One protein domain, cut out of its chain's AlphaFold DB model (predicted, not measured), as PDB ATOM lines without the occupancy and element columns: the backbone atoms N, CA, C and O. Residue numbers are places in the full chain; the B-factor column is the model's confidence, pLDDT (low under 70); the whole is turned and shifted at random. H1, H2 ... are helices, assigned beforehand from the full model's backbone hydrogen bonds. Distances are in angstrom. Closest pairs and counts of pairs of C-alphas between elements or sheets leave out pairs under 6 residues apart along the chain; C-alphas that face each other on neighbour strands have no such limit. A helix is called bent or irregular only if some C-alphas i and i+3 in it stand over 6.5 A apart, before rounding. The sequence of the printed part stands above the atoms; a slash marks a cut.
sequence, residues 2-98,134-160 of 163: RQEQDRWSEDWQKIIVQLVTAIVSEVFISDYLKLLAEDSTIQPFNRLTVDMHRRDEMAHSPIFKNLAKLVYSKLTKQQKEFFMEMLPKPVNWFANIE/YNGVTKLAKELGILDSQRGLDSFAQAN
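This is residues 2 to 98 and 134 to 160 of the 163 residues of the protein "Diiron oxygenase" of Moorea sp. SIO4A5 (UniProt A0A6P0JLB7). One long helix, H3, runs nearly the whole length of an elongated body and makes a helical hairpin with H2b, the second arm of the bent helix H2, at one end. Toward the other end shorter helices gather at the first arm, H2a: H1, H4 and H5 pack on it, and H7 packs on H4. The printed part has 124 residues with seven named helices, H1 to H7 in order, and no named strand; the class is all helix. It is compact, with a radius of gyration of the C-alphas of 15.9 A and spans of 49 by 28 by 26 A.

H1, residues 2 to 5, begins at C-alpha 2 (33.769, 37.002, 7.721). H2, residues 11 to 37, was assigned as one helix by its hydrogen bonds but is bent, with C-alphas 27 and 30 7.4 A apart; its arms are H2a, residues 11 to 27, 24.3 A, and H2b, residues 30 to 37, 9.7 A. H3, residues 44 to 74, 45.2 A, has a kink of 32 degrees near residue 59. H4 is residues 77 to 86, H5 89 to 94, H6 135 to 143 and H7 150 to 158, ending at C-alpha 158 (30.244, 54.780, -1.329).

H2 is the hub. Residues 13 to 18 of H2a touch H1, closest at C-alphas Lys 14 and Gln 5, 4.9 A. H2a touches H3 at a steep tilt of 47 degrees, C-alphas Val 27 and Ser 61 being closest at 4.6 A. H2b and H3 touch at 0 degrees, opposite ways. H4 and H7 touch at C-alphas Glu 85 and Ser 155, 5.3 A. H2a and H6 only just touch, only at their ends, with 3 pairs of C-alphas within 8 A. Every O i to N i+4 pair is within hydrogen-bond range in H2a, H4, H5, H6 and H7; H2b has 2 of 4, H3 23 of 27, and H1 is too short for one.

C-alphas Thr 41 and Lys 77 are farthest apart, 50.3 A. Residues 99 to 133 are cut out, with 18.6 A between C-alphas 98 and 134. Of the links printed whole, none is long, and no printed residue is under pLDDT 70.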
ATOM      1  N   ARG A   2      34.604  37.723   6.723       94.56
ATOM      2  CA  ARG A   2      33.769  37.002   7.721       94.56
ATOM      3  C   ARG A   2      32.775  37.908   8.454       94.56
ATOM      4  O   ARG A   2      31.583  37.656   8.402       94.56
ATOM      5  N   GLN A   3      33.261  39.033   8.976       94.62
ATOM      6  CA  GLN A   3      32.413  40.055   9.599       94.62
ATOM      7  C   GLN A   3      31.277  40.536   8.683       94.62
ATOM      8  O   GLN A   3      30.194  40.834   9.164       94.62
ATOM      9  N   GLU A   4      31.504  40.611   7.367       96.69
ATOM     10  CA  GLU A   4      30.455  40.991   6.419       96.69
ATOM     11  C   GLU A   4      29.479  39.832   6.177       96.69
ATOM     12  O   GLU A   4      28.286  40.076   6.096       96.69
ATOM     13  N   GLN A   5      29.946  38.578   6.116       97.38
ATOM     14  CA  GLN A   5      29.075  37.396   6.020       97.38
ATOM     15  C   GLN A   5      28.162  37.247   7.242       97.38
ATOM     16  O   GLN A   5      26.999  36.883   7.084       97.38
ATOM     17  N   ASP A   6      28.661  37.565   8.439       97.69
ATOM     18  CA  ASP A   6      27.913  37.461   9.701       97.69
ATOM     19  C   ASP A   6      26.740  38.452   9.787       97.69
ATOM     20  O   ASP A   6      25.822  38.265  10.583       97.69
ATOM     21  N   ARG A   7      26.729  39.490   8.939       97.56
ATOM     22  CA  ARG A   7      25.612  40.443   8.824       97.56
ATOM     23  C   ARG A   7      24.408  39.875   8.078       97.56
ATOM     24  O   ARG A   7      23.345  40.491   8.101       97.56
ATOM     25  N   TRP A   8      24.574  38.742   7.400       97.56
ATOM     26  CA  TRP A   8      23.568  38.160   6.523       97.56
ATOM     27  C   TRP A   8      23.093  36.820   7.072       97.56
ATOM     28  O   TRP A   8      23.890  35.971   7.471       97.56
ATOM     29  N   SER A   9      21.780  36.612   7.091       96.56
ATOM     30  CA  SER A   9      21.184  35.360   7.560       96.56
ATOM     31  C   SER A   9      21.132  34.294   6.467       96.56
ATOM     32  O   SER A   9      21.243  33.112   6.783       96.56
ATOM     33  N   GLU A  10      20.996  34.688   5.198       98.12
ATOM     34  CA  GLU A  10      20.781  33.756   4.091       98.12
ATOM     35  C   GLU A  10      22.098  33.241   3.493       98.12
ATOM     36  O   GLU A  10      23.038  33.998   3.230       98.12
ATOM     37  N   ASP A  11      22.159  31.938   3.209       98.00
ATOM     38  CA  ASP A  11      23.384  31.292   2.723       98.00
ATOM     39  C   ASP A  11      23.847  31.842   1.371       98.00
ATOM     40  O   ASP A  11      25.045  32.029   1.150       98.00
ATOM     41  N   TRP A  12      22.919  32.183   0.471       98.25
ATOM     42  CA  TRP A  12      23.287  32.733  -0.836       98.25
ATOM     43  C   TRP A  12      23.966  34.104  -0.721       98.25
ATOM     44  O   TRP A  12      24.845  34.409  -1.527       98.25
ATOM     45  N   GLN A  13      23.621  34.914   0.287       98.62
ATOM     46  CA  GLN A  13      24.275  36.202   0.537       98.62
ATOM     47  C   GLN A  13      25.715  35.976   0.992       98.62
ATOM     48  O   GLN A  13      26.644  36.571   0.447       98.62
ATOM     49  N   LYS A  14      25.926  35.042   1.926       98.56
ATOM     50  CA  LYS A  14      27.269  34.667   2.394       98.56
ATOM     51  C   LYS A  14      28.138  34.128   1.260       98.56
ATOM     52  O   LYS A  14      29.316  34.484   1.184       98.56
ATOM     53  N   ILE A  15      27.554  33.323   0.369       98.31
ATOM     54  CA  ILE A  15      28.223  32.810  -0.834       98.31
ATOM     55  C   ILE A  15      28.602  33.957  -1.771       98.31
ATOM     56  O   ILE A  15      29.735  33.988  -2.244       98.31
ATOM     57  N   ILE A  16      27.712  34.925  -2.020       98.44
ATOM     58  CA  ILE A  16      28.052  36.081  -2.863       98.44
ATOM     59  C   ILE A  16      29.155  36.924  -2.223       98.44
ATOM     60  O   ILE A  16      30.082  37.299  -2.932       98.44
ATOM     61  N   VAL A  17      29.127  37.163  -0.905       98.56
ATOM     62  CA  VAL A  17      30.216  37.868  -0.203       98.56
ATOM     63  C   VAL A  17      31.553  37.152  -0.414       98.56
ATOM     64  O   VAL A  17      32.550  37.795  -0.742       98.56
ATOM     65  N   GLN A  18      31.588  35.825  -0.277       98.12
ATOM     66  CA  GLN A  18      32.796  35.038  -0.530       98.12
ATOM     67  C   GLN A  18      33.233  35.120  -1.997       98.12
ATOM     68  O   GLN A  18      34.411  35.331  -2.274       98.12
ATOM     69  N   LEU A  19      32.287  34.996  -2.930       97.94
ATOM     70  CA  LEU A  19      32.553  35.037  -4.362       97.94
ATOM     71  C   LEU A  19      33.127  36.388  -4.790       97.94
ATOM     72  O   LEU A  19      34.142  36.411  -5.477       97.94
ATOM     73  N   VAL A  20      32.517  37.509  -4.386       97.38
ATOM     74  CA  VAL A  20      33.058  38.830  -4.735       97.38
ATOM     75  C   VAL A  20      34.411  39.061  -4.077       97.38
ATOM     76  O   VAL A  20      35.272  39.666  -4.699       97.38
ATOM     77  N   THR A  21      34.632  38.534  -2.867       97.06
ATOM     78  CA  THR A  21      35.944  38.608  -2.211       97.06
ATOM     79  C   THR A  21      36.990  37.890  -3.053       97.06
ATOM     80  O   THR A  21      38.008  38.491  -3.362       97.06
ATOM     81  N   ALA A  22      36.712  36.659  -3.490       97.06
ATOM     82  CA  ALA A  22      37.617  35.905  -4.349       97.06
ATOM     83  C   ALA A  22      37.845  36.607  -5.696       97.06
ATOM     84  O   ALA A  22      38.984  36.821  -6.083       97.06
ATOM     85  N   ILE A  23      36.782  37.046  -6.382       96.19
ATOM     86  CA  ILE A  23      36.901  37.774  -7.659       96.19
ATOM     87  C   ILE A  23      37.795  39.000  -7.502       96.19
ATOM     88  O   ILE A  23      38.674  39.219  -8.327       96.19
ATOM     89  N   VAL A  24      37.565  39.807  -6.467       94.25
ATOM     90  CA  VAL A  24      38.371  40.998  -6.219       94.25
ATOM     91  C   VAL A  24      39.811  40.580  -5.925       94.25
ATOM     92  O   VAL A  24      40.703  40.985  -6.658       94.25
ATOM     93  N   SER A  25      40.057  39.706  -4.947       93.56
ATOM     94  CA  SER A  25      41.412  39.252  -4.607       93.56
ATOM     95  C   SER A  25      42.206  38.788  -5.832       93.56
ATOM     96  O   SER A  25      43.299  39.286  -6.061       93.56
ATOM     97  N   GLU A  26      41.630  37.946  -6.682       94.50
ATOM     98  CA  GLU A  26      42.299  37.374  -7.863       94.50
ATOM     99  C   GLU A  26      42.496  38.393  -8.999       94.50
ATOM    100  O   GLU A  26      43.369  38.254  -9.854       94.50
ATOM    101  N   VAL A  27      41.694  39.461  -9.027       89.75
ATOM    102  CA  VAL A  27      41.884  40.569  -9.973       89.75
ATOM    103  C   VAL A  27      42.986  41.531  -9.513       89.75
ATOM    104  O   VAL A  27      43.592  42.164 -10.375       89.75
ATOM    105  N   PHE A  28      43.254  41.619  -8.205       85.44
ATOM    106  CA  PHE A  28      44.146  42.609  -7.580       85.44
ATOM    107  C   PHE A  28      45.508  42.076  -7.125       85.44
ATOM    108  O   PHE A  28      46.484  42.823  -7.077       85.44
ATOM    109  N   ILE A  29      45.583  40.805  -6.738       87.88
ATOM    110  CA  ILE A  29      46.733  40.242  -6.023       87.88
ATOM    111  C   ILE A  29      48.050  40.403  -6.793       87.88
ATOM    112  O   ILE A  29      49.091  40.626  -6.180       87.88
ATOM    113  N   SER A  30      48.020  40.410  -8.130       87.00
ATOM    114  CA  SER A  30      49.215  40.621  -8.956       87.00
ATOM    115  C   SER A  30      49.905  41.971  -8.724       87.00
ATOM    116  O   SER A  30      51.129  42.049  -8.850       87.00
ATOM    117  N   ASP A  31      49.148  43.020  -8.389       84.12
ATOM    118  CA  ASP A  31      49.693  44.356  -8.118       84.12
ATOM    119  C   ASP A  31      50.295  44.437  -6.714       84.12
ATOM    120  O   ASP A  31      51.350  45.038  -6.529       84.12
ATOM    121  N   TYR A  32      49.697  43.745  -5.742       86.06
ATOM    122  CA  TYR A  32      50.283  43.595  -4.411       86.06
ATOM    123  C   TYR A  32      51.607  42.824  -4.461       86.06
ATOM    124  O   TYR A  32      52.617  43.271  -3.920       86.06
ATOM    125  N   LEU A  33      51.636  41.695  -5.176       91.69
ATOM    126  CA  LEU A  33      52.844  40.882  -5.332       91.69
ATOM    127  C   LEU A  33      53.957  41.651  -6.061       91.69
ATOM    128  O   LEU A  33      55.137  41.478  -5.755       91.69
ATOM    129  N   LYS A  34      53.601  42.556  -6.982       90.44
ATOM    130  CA  LYS A  34      54.567  43.400  -7.696       90.44
ATOM    131  C   LYS A  34      55.475  44.192  -6.745       90.44
ATOM    132  O   LYS A  34      56.661  44.316  -7.035       90.44
ATOM    133  N   LEU A  35      54.947  44.650  -5.602       88.69
ATOM    134  CA  LEU A  35      55.692  45.438  -4.609       88.69
ATOM    135  C   LEU A  35      56.973  44.738  -4.141       88.69
ATOM    136  O   LEU A  35      57.996  45.392  -3.984       88.69
ATOM    137  N   LEU A  36      56.927  43.415  -3.945       93.06
ATOM    138  CA  LEU A  36      58.087  42.630  -3.514       93.06
ATOM    139  C   LEU A  36      58.813  41.963  -4.688       93.06
ATOM    140  O   LEU A  36      60.023  41.768  -4.615       93.06
ATOM    141  N   ALA A  37      58.103  41.612  -5.767       94.88
ATOM    142  CA  ALA A  37      58.703  40.978  -6.946       94.88
ATOM    143  C   ALA A  37      59.734  41.881  -7.649       94.88
ATOM    144  O   ALA A  37      60.688  41.381  -8.249       94.88
ATOM    145  N   GLU A  38      59.566  43.202  -7.568       93.75
ATOM    146  CA  GLU A  38      60.456  44.182  -8.204       93.75
ATOM    147  C   GLU A  38      61.477  44.801  -7.231       93.75
ATOM    148  O   GLU A  38      62.389  45.508  -7.666       93.75
ATOM    149  N   ASP A  39      61.388  44.501  -5.930       95.12
ATOM    150  CA  ASP A  39      62.293  45.051  -4.918       95.12
ATOM    151  C   ASP A  39      63.654  44.333  -4.939       95.12
ATOM    152  O   ASP A  39      63.792  43.158  -4.589       95.12
ATOM    153  N   SER A  40      64.692  45.044  -5.380       95.69
ATOM    154  CA  SER A  40      66.068  44.540  -5.441       95.69
ATOM    155  C   SER A  40      66.850  44.695  -4.133       95.69
ATOM    156  O   SER A  40      67.988  44.232  -4.059       95.69
ATOM    157  N   THR A  41      66.255  45.314  -3.109       97.69
ATOM    158  CA  THR A  41      66.871  45.557  -1.795       97.69
ATOM    159  C   THR A  41      66.590  44.442  -0.783       97.69
ATOM    160  O   THR A  41      67.321  44.304   0.200       97.69
ATOM    161  N   ILE A  42      65.573  43.610  -1.032       97.00
ATOM    162  CA  ILE A  42      65.202  42.474  -0.177       97.00
ATOM    163  C   ILE A  42      65.941  41.182  -0.557       97.00
ATOM    164  O   ILE A  42      66.641  41.089  -1.565       97.00
ATOM    165  N   GLN A  43      65.757  40.139   0.258       98.19
ATOM    166  CA  GLN A  43      66.340  38.818   0.015       98.19
ATOM    167  C   GLN A  43      65.931  38.266  -1.367       98.19
ATOM    168  O   GLN A  43      64.731  38.163  -1.643       98.19
ATOM    169  N   PRO A  44      66.885  37.825  -2.215       97.56
ATOM    170  CA  PRO A  44      66.586  37.359  -3.571       97.56
ATOM    171  C   PRO A  44      65.580  36.207  -3.633       97.56
ATOM    172  O   PRO A  44      64.812  36.118  -4.589       97.56
ATOM    173  N   PHE A  45      65.571  35.336  -2.618       97.69
ATOM    174  CA  PHE A  45      64.622  34.228  -2.537       97.69
ATOM    175  C   PHE A  45      63.185  34.722  -2.335       97.69
ATOM    176  O   PHE A  45      62.304  34.297  -3.071       97.69
ATOM    177  N   ASN A  46      62.964  35.687  -1.433       97.62
ATOM    178  CA  ASN A  46      61.642  36.285  -1.208       97.62
ATOM    179  C   ASN A  46      61.112  36.926  -2.494       97.62
ATOM    180  O   ASN A  46      59.966  36.695  -2.873       97.62
ATOM    181  N   ARG A  47      61.973  37.666  -3.204       97.44
ATOM    182  CA  ARG A  47      61.640  38.250  -4.506       97.44
ATOM    183  C   ARG A  47      61.233  37.182  -5.524       97.44
ATOM    184  O   ARG A  47      60.210  37.327  -6.181       97.44
ATOM    185  N   LEU A  48      62.015  36.107  -5.650       97.56
ATOM    186  CA  LEU A  48      61.739  35.026  -6.603       97.56
ATOM    187  C   LEU A  48      60.437  34.284  -6.274       97.56
ATOM    188  O   LEU A  48      59.665  33.992  -7.181       97.56
ATOM    189  N   THR A  49      60.178  33.994  -4.997       97.88
ATOM    190  CA  THR A  49      58.927  33.362  -4.557       97.88
ATOM    191  C   THR A  49      57.722  34.206  -4.957       97.88
ATOM    192  O   THR A  49      56.770  33.684  -5.532       97.88
ATOM    193  N   VAL A  50      57.783  35.514  -4.699       97.00
ATOM    194  CA  VAL A  50      56.686  36.426  -5.019       97.00
ATOM    195  C   VAL A  50      56.536  36.627  -6.531       97.00
ATOM    196  O   VAL A  50      55.410  36.653  -7.021       97.00
ATOM    197  N   ASP A  51      57.632  36.707  -7.292       97.00
ATOM    198  CA  ASP A  51      57.574  36.795  -8.759       97.00
ATOM    199  C   ASP A  51      56.940  35.544  -9.384       97.00
ATOM    200  O   ASP A  51      56.086  35.656 -10.261       97.00
ATOM    201  N   MET A  52      57.306  34.350  -8.906       97.69
ATOM    202  CA  MET A  52      56.702  33.102  -9.378       97.69
ATOM    203  C   MET A  52      55.201  33.065  -9.097       97.69
ATOM    204  O   MET A  52      54.430  32.794 -10.012       97.69
ATOM    205  N   HIS A  53      54.780  33.424  -7.880       97.56
ATOM    206  CA  HIS A  53      53.359  33.524  -7.541       97.56
ATOM    207  C   HIS A  53      52.650  34.552  -8.434       97.56
ATOM    208  O   HIS A  53      51.612  34.265  -9.022       97.56
ATOM    209  N   ARG A  54      53.250  35.726  -8.644       95.06
ATOM    210  CA  ARG A  54      52.673  36.774  -9.492       95.06
ATOM    211  C   ARG A  54      52.403  36.300 -10.922       95.06
ATOM    212  O   ARG A  54      51.413  36.727 -11.515       95.06
ATOM    213  N   ARG A  55      53.256  35.439 -11.487       95.12
ATOM    214  CA  ARG A  55      53.055  34.873 -12.834       95.12
ATOM    215  C   ARG A  55      51.819  33.979 -12.909       95.12
ATOM    216  O   ARG A  55      51.113  34.044 -13.914       95.12
ATOM    217  N   ASP A  56      51.535  33.210 -11.864       96.12
ATOM    218  CA  ASP A  56      50.317  32.396 -11.783       96.12
ATOM    219  C   ASP A  56      49.076  33.297 -11.691       96.12
ATOM    220  O   ASP A  56      48.112  33.135 -12.443       96.12
ATOM    221  N   GLU A  57      49.147  34.344 -10.868       93.56
ATOM    222  CA  GLU A  57      48.037  35.287 -10.682       93.56
ATOM    223  C   GLU A  57      47.698  36.090 -11.951       93.56
ATOM    224  O   GLU A  57      46.541  36.456 -12.192       93.56
ATOM    225  N   MET A  58      48.675  36.306 -12.841       90.75
ATOM    226  CA  MET A  58      48.416  36.879 -14.169       90.75
ATOM    227  C   MET A  58      47.491  35.997 -15.023       90.75
ATOM    228  O   MET A  58      46.765  36.527 -15.870       90.75
ATOM    229  N   ALA A  59      47.480  34.677 -14.807       93.12
ATOM    230  CA  ALA A  59      46.539  33.758 -15.444       93.12
ATOM    231  C   ALA A  59      45.205  33.667 -14.684       93.12
ATOM    232  O   ALA A  59      44.154  33.522 -15.313       93.12
ATOM    233  N   HIS A  60      45.212  33.808 -13.358       94.94
ATOM    234  CA  HIS A  60      43.989  33.787 -12.554       94.94
ATOM    235  C   HIS A  60      43.073  34.984 -12.833       94.94
ATOM    236  O   HIS A  60      41.867  34.805 -13.026       94.94
ATOM    237  N   SER A  61      43.627  36.195 -12.952       92.88
ATOM    238  CA  SER A  61      42.850  37.421 -13.198       92.88
ATOM    239  C   SER A  61      41.850  37.299 -14.370       92.88
ATOM    240  O   SER A  61      40.655  37.557 -14.173       92.88
ATOM    241  N   PRO A  62      42.241  36.877 -15.595       94.44
ATOM    242  CA  PRO A  62      41.281  36.681 -16.681       94.44
ATOM    243  C   PRO A  62      40.306  35.514 -16.443       94.44
ATOM    244  O   PRO A  62      39.163  35.597 -16.902       94.44
ATOM    245  N   ILE A  63      40.698  34.455 -15.725       96.25
ATOM    246  CA  ILE A  63      39.797  33.345 -15.369       96.25
ATOM    247  C   ILE A  63      38.673  33.861 -14.467       96.25
ATOM    248  O   ILE A  63      37.495  33.684 -14.787       96.25
ATOM    249  N   PHE A  64      39.014  34.580 -13.396       96.62
ATOM    250  CA  PHE A  64      38.038  35.121 -12.452       96.62
ATOM    251  C   PHE A  64      37.158  36.214 -13.066       96.62
ATOM    252  O   PHE A  64      35.957  36.246 -12.794       96.62
ATOM    253  N   LYS A  65      37.686  37.046 -13.975       95.69
ATOM    254  CA  LYS A  65      36.867  38.005 -14.743       95.69
ATOM    255  C   LYS A  65      35.813  37.305 -15.604       95.69
ATOM    256  O   LYS A  65      34.666  37.747 -15.652       95.69
ATOM    257  N   ASN A  66      36.167  36.210 -16.277       96.50
ATOM    258  CA  ASN A  66      35.210  35.446 -17.083       96.50
ATOM    259  C   ASN A  66      34.216  34.663 -16.217       96.50
ATOM    260  O   ASN A  66      33.022  34.652 -16.520       96.50
ATOM    261  N   LEU A  67      34.675  34.078 -15.108       96.38
ATOM    262  CA  LEU A  67      33.805  33.435 -14.125       96.38
ATOM    263  C   LEU A  67      32.769  34.425 -13.576       96.38
ATOM    264  O   LEU A  67      31.584  34.104 -13.539       96.38
ATOM    265  N   ALA A  68      33.190  35.646 -13.231       97.06
ATOM    266  CA  ALA A  68      32.300  36.705 -12.769       97.06
ATOM    267  C   ALA A  68      31.201  37.015 -13.797       97.06
ATOM    268  O   ALA A  68      30.028  37.065 -13.435       97.06
ATOM    269  N   LYS A  69      31.549  37.141 -15.086       97.31
ATOM    270  CA  LYS A  69      30.579  37.352 -16.180       97.31
ATOM    271  C   LYS A  69      29.569  36.214 -16.284       97.31
ATOM    272  O   LYS A  69      28.365  36.462 -16.362       97.31
ATOM    273  N   LEU A  70      30.050  34.972 -16.255       97.56
ATOM    274  CA  LEU A  70      29.200  33.787 -16.337       97.56
ATOM    275  C   LEU A  70      28.238  33.716 -15.151       97.56
ATOM    276  O   LEU A  70      27.029  33.629 -15.366       97.56
ATOM    277  N   VAL A  71      28.749  33.816 -13.922       97.38
ATOM    278  CA  VAL A  71      27.927  33.746 -12.709       97.38
ATOM    279  C   VAL A  71      26.928  34.894 -12.668       97.38
ATOM    280  O   VAL A  71      25.730  34.640 -12.557       97.38
ATOM    281  N   TYR A  72      27.387  36.138 -12.839       97.94
ATOM    282  CA  TYR A  72      26.526  37.319 -12.788       97.94
ATOM    283  C   TYR A  72      25.371  37.215 -13.786       97.94
ATOM    284  O   TYR A  72      24.231  37.503 -13.434       97.94
ATOM    285  N   SER A  73      25.616  36.710 -15.004       97.19
ATOM    286  CA  SER A  73      24.562  36.528 -16.012       97.19
ATOM    287  C   SER A  73      23.423  35.601 -15.562       97.19
ATOM    288  O   SER A  73      22.287  35.783 -16.005       97.19
ATOM    289  N   LYS A  74      23.711  34.641 -14.672       97.81
ATOM    290  CA  LYS A  74      22.775  33.618 -14.180       97.81
ATOM    291  C   LYS A  74      22.117  33.969 -12.846       97.81
ATOM    292  O   LYS A  74      21.178  33.284 -12.451       97.81
ATOM    293  N   LEU A  75      22.578  35.019 -12.168       98.19
ATOM    294  CA  LEU A  75      21.978  35.482 -10.921       98.19
ATOM    295  C   LEU A  75      20.561  36.025 -11.151       98.19
ATOM    296  O   LEU A  75      20.274  36.690 -12.154       98.19
ATOM    297  N   THR A  76      19.685  35.782 -10.176       98.38
ATOM    298  CA  THR A  76      18.373  36.439 -10.097       98.38
ATOM    299  C   THR A  76      18.531  37.951  -9.922       98.38
ATOM    300  O   THR A  76      19.603  38.442  -9.568       98.38
ATOM    301  N   LYS A  77      17.452  38.719 -10.123       97.19
ATOM    302  CA  LYS A  77      17.477  40.177  -9.926       97.19
ATOM    303  C   LYS A  77      17.968  40.565  -8.521       97.19
ATOM    304  O   LYS A  77      18.873  41.383  -8.409       97.19
ATOM    305  N   GLN A  78      17.433  39.925  -7.478       97.88
ATOM    306  CA  GLN A  78      17.821  40.175  -6.085       97.88
ATOM    307  C   GLN A  78      19.302  39.856  -5.833       97.88
ATOM    308  O   GLN A  78      20.012  40.618  -5.182       97.88
ATOM    309  N   GLN A  79      19.799  38.751  -6.391       98.44
ATOM    310  CA  GLN A  79      21.204  38.369  -6.259       98.44
ATOM    311  C   GLN A  79      22.143  39.309  -7.018       98.44
ATOM    312  O   GLN A  79      23.216  39.612  -6.512       98.44
ATOM    313  N   LYS A  80      21.754  39.788  -8.208       98.31
ATOM    314  CA  LYS A  80      22.523  40.797  -8.955       98.31
ATOM    315  C   LYS A  80      22.621  42.092  -8.172       98.31
ATOM    316  O   LYS A  80      23.703  42.643  -8.044       98.31
ATOM    317  N   GLU A  81      21.498  42.545  -7.631       97.50
ATOM    318  CA  GLU A  81      21.428  43.720  -6.769       97.50
ATOM    319  C   GLU A  81      22.392  43.622  -5.586       97.50
ATOM    320  O   GLU A  81      23.219  44.509  -5.393       97.50
ATOM    321  N   PHE A  82      22.365  42.499  -4.874       98.31
ATOM    322  CA  PHE A  82      23.290  42.242  -3.777       98.31
ATOM    323  C   PHE A  82      24.753  42.123  -4.241       98.31
ATOM    324  O   PHE A  82      25.664  42.635  -3.595       98.31
ATOM    325  N   PHE A  83      25.001  41.486  -5.389       98.44
ATOM    326  CA  PHE A  83      26.335  41.391  -5.983       98.44
ATOM    327  C   PHE A  83      26.914  42.779  -6.289       98.44
ATOM    328  O   PHE A  83      28.081  43.019  -5.993       98.44
ATOM    329  N   MET A  84      26.108  43.697  -6.834       97.81
ATOM    330  CA  MET A  84      26.518  45.078  -7.119       97.81
ATOM    331  C   MET A  84      26.929  45.830  -5.852       97.81
ATOM    332  O   MET A  84      27.949  46.513  -5.856       97.81
ATOM    333  N   GLU A  85      26.177  45.651  -4.765       96.94
ATOM    334  CA  GLU A  85      26.474  46.265  -3.466       96.94
ATOM    335  C   GLU A  85      27.748  45.698  -2.825       96.94
ATOM    336  O   GLU A  85      28.480  46.413  -2.138       96.94
ATOM    337  N   MET A  86      28.018  44.403  -3.017       97.69
ATOM    338  CA  MET A  86      29.165  43.745  -2.392       97.69
ATOM    339  C   MET A  86      30.452  43.863  -3.212       97.69
ATOM    340  O   MET A  86      31.518  43.921  -2.610       97.69
ATOM    341  N   LEU A  87      30.387  43.923  -4.548       96.62
ATOM    342  CA  LEU A  87      31.562  43.924  -5.431       96.62
ATOM    343  C   LEU A  87      32.652  44.956  -5.072       96.62
ATOM    344  O   LEU A  87      33.821  44.576  -5.100       96.62
ATOM    345  N   PRO A  88      32.344  46.222  -4.727       94.56
ATOM    346  CA  PRO A  88      33.390  47.195  -4.421       94.56
ATOM    347  C   PRO A  88      33.976  47.051  -3.005       94.56
ATOM    348  O   PRO A  88      35.077  47.535  -2.745       94.56
ATOM    349  N   LYS A  89      33.294  46.373  -2.069       94.38
ATOM    350  CA  LYS A  89      33.729  46.319  -0.660       94.38
ATOM    351  C   LYS A  89      35.092  45.650  -0.444       94.38
ATOM    352  O   LYS A  89      35.881  46.202   0.324       94.38
ATOM    353  N   PRO A  90      35.415  44.508  -1.085       93.81
ATOM    354  CA  PRO A  90      36.697  43.857  -0.861       93.81
ATOM    355  C   PRO A  90      37.902  44.686  -1.310       93.81
ATOM    356  O   PRO A  90      38.983  44.451  -0.789       93.81
ATOM    357  N   VAL A  91      37.732  45.685  -2.188       90.06
ATOM    358  CA  VAL A  91      38.817  46.613  -2.557       90.06
ATOM    359  C   VAL A  91      39.328  47.346  -1.319       90.06
ATOM    360  O   VAL A  91      40.524  47.358  -1.049       90.06
ATOM    361  N   ASN A  92      38.410  47.859  -0.499       86.31
ATOM    362  CA  ASN A  92      38.746  48.542   0.749       86.31
ATOM    363  C   ASN A  92      39.294  47.587   1.814       86.31
ATOM    364  O   ASN A  92      40.134  47.975   2.619       86.31
ATOM    365  N   TRP A  93      38.842  46.330   1.827       88.69
ATOM    366  CA  TRP A  93      39.399  45.323   2.735       88.69
ATOM    367  C   TRP A  93      40.836  44.971   2.365       88.69
ATOM    368  O   TRP A  93      41.661  44.794   3.251       88.69
ATOM    369  N   PHE A  94      41.131  44.899   1.070       84.12
ATOM    370  CA  PHE A  94      42.466  44.622   0.557       84.12
ATOM    371  C   PHE A  94      43.409  45.828   0.696       84.12
ATOM    372  O   PHE A  94      44.612  45.655   0.845       84.12
ATOM    373  N   ALA A  95      42.860  47.046   0.712       81.12
ATOM    374  CA  ALA A  95      43.595  48.280   0.991       81.12
ATOM    375  C   ALA A  95      43.947  48.505   2.466       81.12
ATOM    376  O   ALA A  95      44.594  49.500   2.798       81.12
ATOM    377  N   ASN A  96      43.532  47.607   3.362       83.12
ATOM    378  CA  ASN A  96      43.871  47.708   4.770       83.12
ATOM    379  C   ASN A  96      45.386  47.530   4.971       83.12
ATOM    380  O   ASN A  96      45.989  46.590   4.465       83.12
ATOM    381  N   ILE A  97      46.001  48.434   5.735       81.25
ATOM    382  CA  ILE A  97      47.435  48.395   6.059       81.25
ATOM    383  C   ILE A  97      47.767  47.481   7.255       81.25
ATOM    384  O   ILE A  97      48.917  47.420   7.683       81.25
ATOM    385  N   GLU A  98      46.763  46.798   7.811       87.56
ATOM    386  CA  GLU A  98      46.885  45.760   8.838       87.56
ATOM    387  C   GLU A  98      47.626  46.235  10.106       87.56
ATOM    388  O   GLU A  98      48.469  45.528  10.659       87.56
ATOM    389  N   TYR A 134      42.929  50.053  -8.590       81.06
ATOM    390  CA  TYR A 134      41.620  49.392  -8.649       81.06
ATOM    391  C   TYR A 134      40.946  49.396 -10.018       81.06
ATOM    392  O   TYR A 134      39.804  48.937 -10.157       81.06
ATOM    393  N   ASN A 135      41.666  49.804 -11.065       85.56
ATOM    394  CA  ASN A 135      41.137  49.835 -12.425       85.56
ATOM    395  C   ASN A 135      40.662  48.458 -12.901       85.56
ATOM    396  O   ASN A 135      39.710  48.368 -13.679       85.56
ATOM    397  N   GLY A 136      41.284  47.375 -12.419       88.50
ATOM    398  CA  GLY A 136      40.885  46.007 -12.745       88.50
ATOM    399  C   GLY A 136      39.427  45.702 -12.390       88.50
ATOM    400  O   GLY A 136      38.716  45.096 -13.199       88.50
ATOM    401  N   VAL A 137      38.962  46.161 -11.225       91.06
ATOM    402  CA  VAL A 137      37.587  45.930 -10.759       91.06
ATOM    403  C   VAL A 137      36.609  46.950 -11.315       91.06
ATOM    404  O   VAL A 137      35.516  46.552 -11.715       91.06
ATOM    405  N   THR A 138      36.999  48.216 -11.475       91.62
ATOM    406  CA  THR A 138      36.151  49.204 -12.164       91.62
ATOM    407  C   THR A 138      35.894  48.799 -13.617       91.62
ATOM    408  O   THR A 138      34.758  48.858 -14.096       91.62
ATOM    409  N   LYS A 139      36.916  48.287 -14.317       93.25
ATOM    410  CA  LYS A 139      36.763  47.737 -15.671       93.25
ATOM    411  C   LYS A 139      35.838  46.522 -15.684       93.25
ATOM    412  O   LYS A 139      34.955  46.459 -16.535       93.25
ATOM    413  N   LEU A 140      35.992  45.591 -14.739       95.00
ATOM    414  CA  LEU A 140      35.094  44.439 -14.627       95.00
ATOM    415  C   LEU A 140      33.643  44.877 -14.378       95.00
ATOM    416  O   LEU A 140      32.740  44.389 -15.049       95.00
ATOM    417  N   ALA A 141      33.408  45.825 -13.470       95.94
ATOM    418  CA  ALA A 141      32.073  46.344 -13.181       95.94
ATOM    419  C   ALA A 141      31.426  46.994 -14.411       95.94
ATOM    420  O   ALA A 141      30.243  46.770 -14.676       95.94
ATOM    421  N   LYS A 142      32.210  47.733 -15.205       95.94
ATOM    422  CA  LYS A 142      31.766  48.280 -16.491       95.94
ATOM    423  C   LYS A 142      31.416  47.176 -17.493       95.94
ATOM    424  O   LYS A 142      30.364  47.224 -18.112       95.94
ATOM    425  N   GLU A 143      32.257  46.150 -17.620       96.12
ATOM    426  CA  GLU A 143      32.007  45.004 -18.512       96.12
ATOM    427  C   GLU A 143      30.779  44.170 -18.103       96.12
ATOM    428  O   GLU A 143      30.176  43.513 -18.950       96.12
ATOM    429  N   LEU A 144      30.405  44.186 -16.822       96.56
ATOM    430  CA  LEU A 144      29.201  43.535 -16.296       96.56
ATOM    431  C   LEU A 144      27.932  44.397 -16.431       96.56
ATOM    432  O   LEU A 144      26.846  43.919 -16.099       96.56
ATOM    433  N   GLY A 145      28.054  45.653 -16.875       96.50
ATOM    434  CA  GLY A 145      26.956  46.624 -16.909       96.50
ATOM    435  C   GLY A 145      26.490  47.082 -15.523       96.50
ATOM    436  O   GLY A 145      25.379  47.579 -15.364       96.50
ATOM    437  N   ILE A 146      27.312  46.896 -14.484       96.81
ATOM    438  CA  ILE A 146      26.980  47.307 -13.109       96.81
ATOM    439  C   ILE A 146      26.951  48.832 -13.011       96.81
ATOM    440  O   ILE A 146      26.021  49.400 -12.437       96.81
ATOM    441  N   LEU A 147      27.937  49.487 -13.628       95.56
ATOM    442  CA  LEU A 147      28.065  50.948 -13.648       95.56
ATOM    443  C   LEU A 147      27.044  51.640 -14.568       95.56
ATOM    444  O   LEU A 147      26.988  52.863 -14.589       95.56
ATOM    445  N   ASP A 148      26.212  50.875 -15.279       95.12
ATOM    446  CA  ASP A 148      25.087  51.405 -16.060       95.12
ATOM    447  C   ASP A 148      23.821  51.576 -15.195       95.12
ATOM    448  O   ASP A 148      22.801  52.092 -15.653       95.12
ATOM    449  N   SER A 149      23.862  51.123 -13.936       94.44
ATOM    450  CA  SER A 149      22.756  51.209 -12.983       94.44
ATOM    451  C   SER A 149      23.060  52.202 -11.862       94.44
ATOM    452  O   SER A 149      24.183  52.251 -11.359       94.44
ATOM    453  N   GLN A 150      22.039  52.934 -11.401       94.12
ATOM    454  CA  GLN A 150      22.199  53.874 -10.284       94.12
ATOM    455  C   GLN A 150      22.716  53.171  -9.023       94.12
ATOM    456  O   GLN A 150      23.660  53.640  -8.405       94.12
ATOM    457  N   ARG A 151      22.177  51.988  -8.693       94.06
ATOM    458  CA  ARG A 151      22.629  51.217  -7.524       94.06
ATOM    459  C   ARG A 151      24.105  50.819  -7.623       94.06
ATOM    460  O   ARG A 151      24.811  50.866  -6.619       94.06
ATOM    461  N   GLY A 152      24.574  50.417  -8.804       95.00
ATOM    462  CA  GLY A 152      25.982  50.092  -9.020       95.00
ATOM    463  C   GLY A 152      26.885  51.317  -8.877       95.00
ATOM    464  O   GLY A 152      27.895  51.241  -8.179       95.00
ATOM    465  N   LEU A 153      26.488  52.452  -9.460       95.50
ATOM    466  CA  LEU A 153      27.189  53.728  -9.293       95.50
ATOM    467  C   LEU A 153      27.258  54.146  -7.819       95.50
ATOM    468  O   LEU A 153      28.346  54.416  -7.318       95.50
ATOM    469  N   ASP A 154      26.132  54.108  -7.105       95.69
ATOM    470  CA  ASP A 154      26.059  54.450  -5.682       95.69
ATOM    471  C   ASP A 154      26.982  53.556  -4.845       95.69
ATOM    472  O   ASP A 154      27.678  54.038  -3.954       95.69
ATOM    473  N   SER A 155      27.036  52.257  -5.155       95.31
ATOM    474  CA  SER A 155      27.874  51.291  -4.430       95.31
ATOM    475  C   SER A 155      29.369  51.574  -4.615       95.31
ATOM    476  O   SER A 155      30.135  51.514  -3.653       95.31
ATOM    477  N   PHE A 156      29.802  51.905  -5.836       93.94
ATOM    478  CA  PHE A 156      31.199  52.259  -6.109       93.94
ATOM    479  C   PHE A 156      31.560  53.649  -5.567       93.94
ATOM    480  O   PHE A 156      32.667  53.826  -5.060       93.94
ATOM    481  N   ALA A 157      30.629  54.608  -5.597       91.38
ATOM    482  CA  ALA A 157      30.803  55.921  -4.977       91.38
ATOM    483  C   ALA A 157      30.982  55.807  -3.456       91.38
ATOM    484  O   ALA A 157      31.925  56.363  -2.907       91.38
ATOM    485  N   GLN A 158      30.134  55.027  -2.775       91.06
ATOM    486  CA  GLN A 158      30.244  54.780  -1.329       91.06
ATOM    487  C   GLN A 158      31.566  54.115  -0.936       91.06
ATOM    488  O   GLN A 158      32.044  54.290   0.183       91.06
ATOM    489  N   ALA A 159      32.151  53.341  -1.846       87.69
ATOM    490  CA  ALA A 159      33.451  52.720  -1.655       87.69
ATOM    491  C   ALA A 159      34.631  53.632  -2.037       87.69
ATOM    492  O   ALA A 159      35.767  53.186  -1.902       87.69
ATOM    493  N   ASN A 160      34.379  54.871  -2.484       86.94
ATOM    494  CA  ASN A 160      35.363  55.823  -3.013       86.94
ATOM    495  C   ASN A 160      36.151  55.286  -4.226       86.94
ATOM    496  O   ASN A 160      37.343  55.540  -4.369       86.94
TER     497      ASN A 160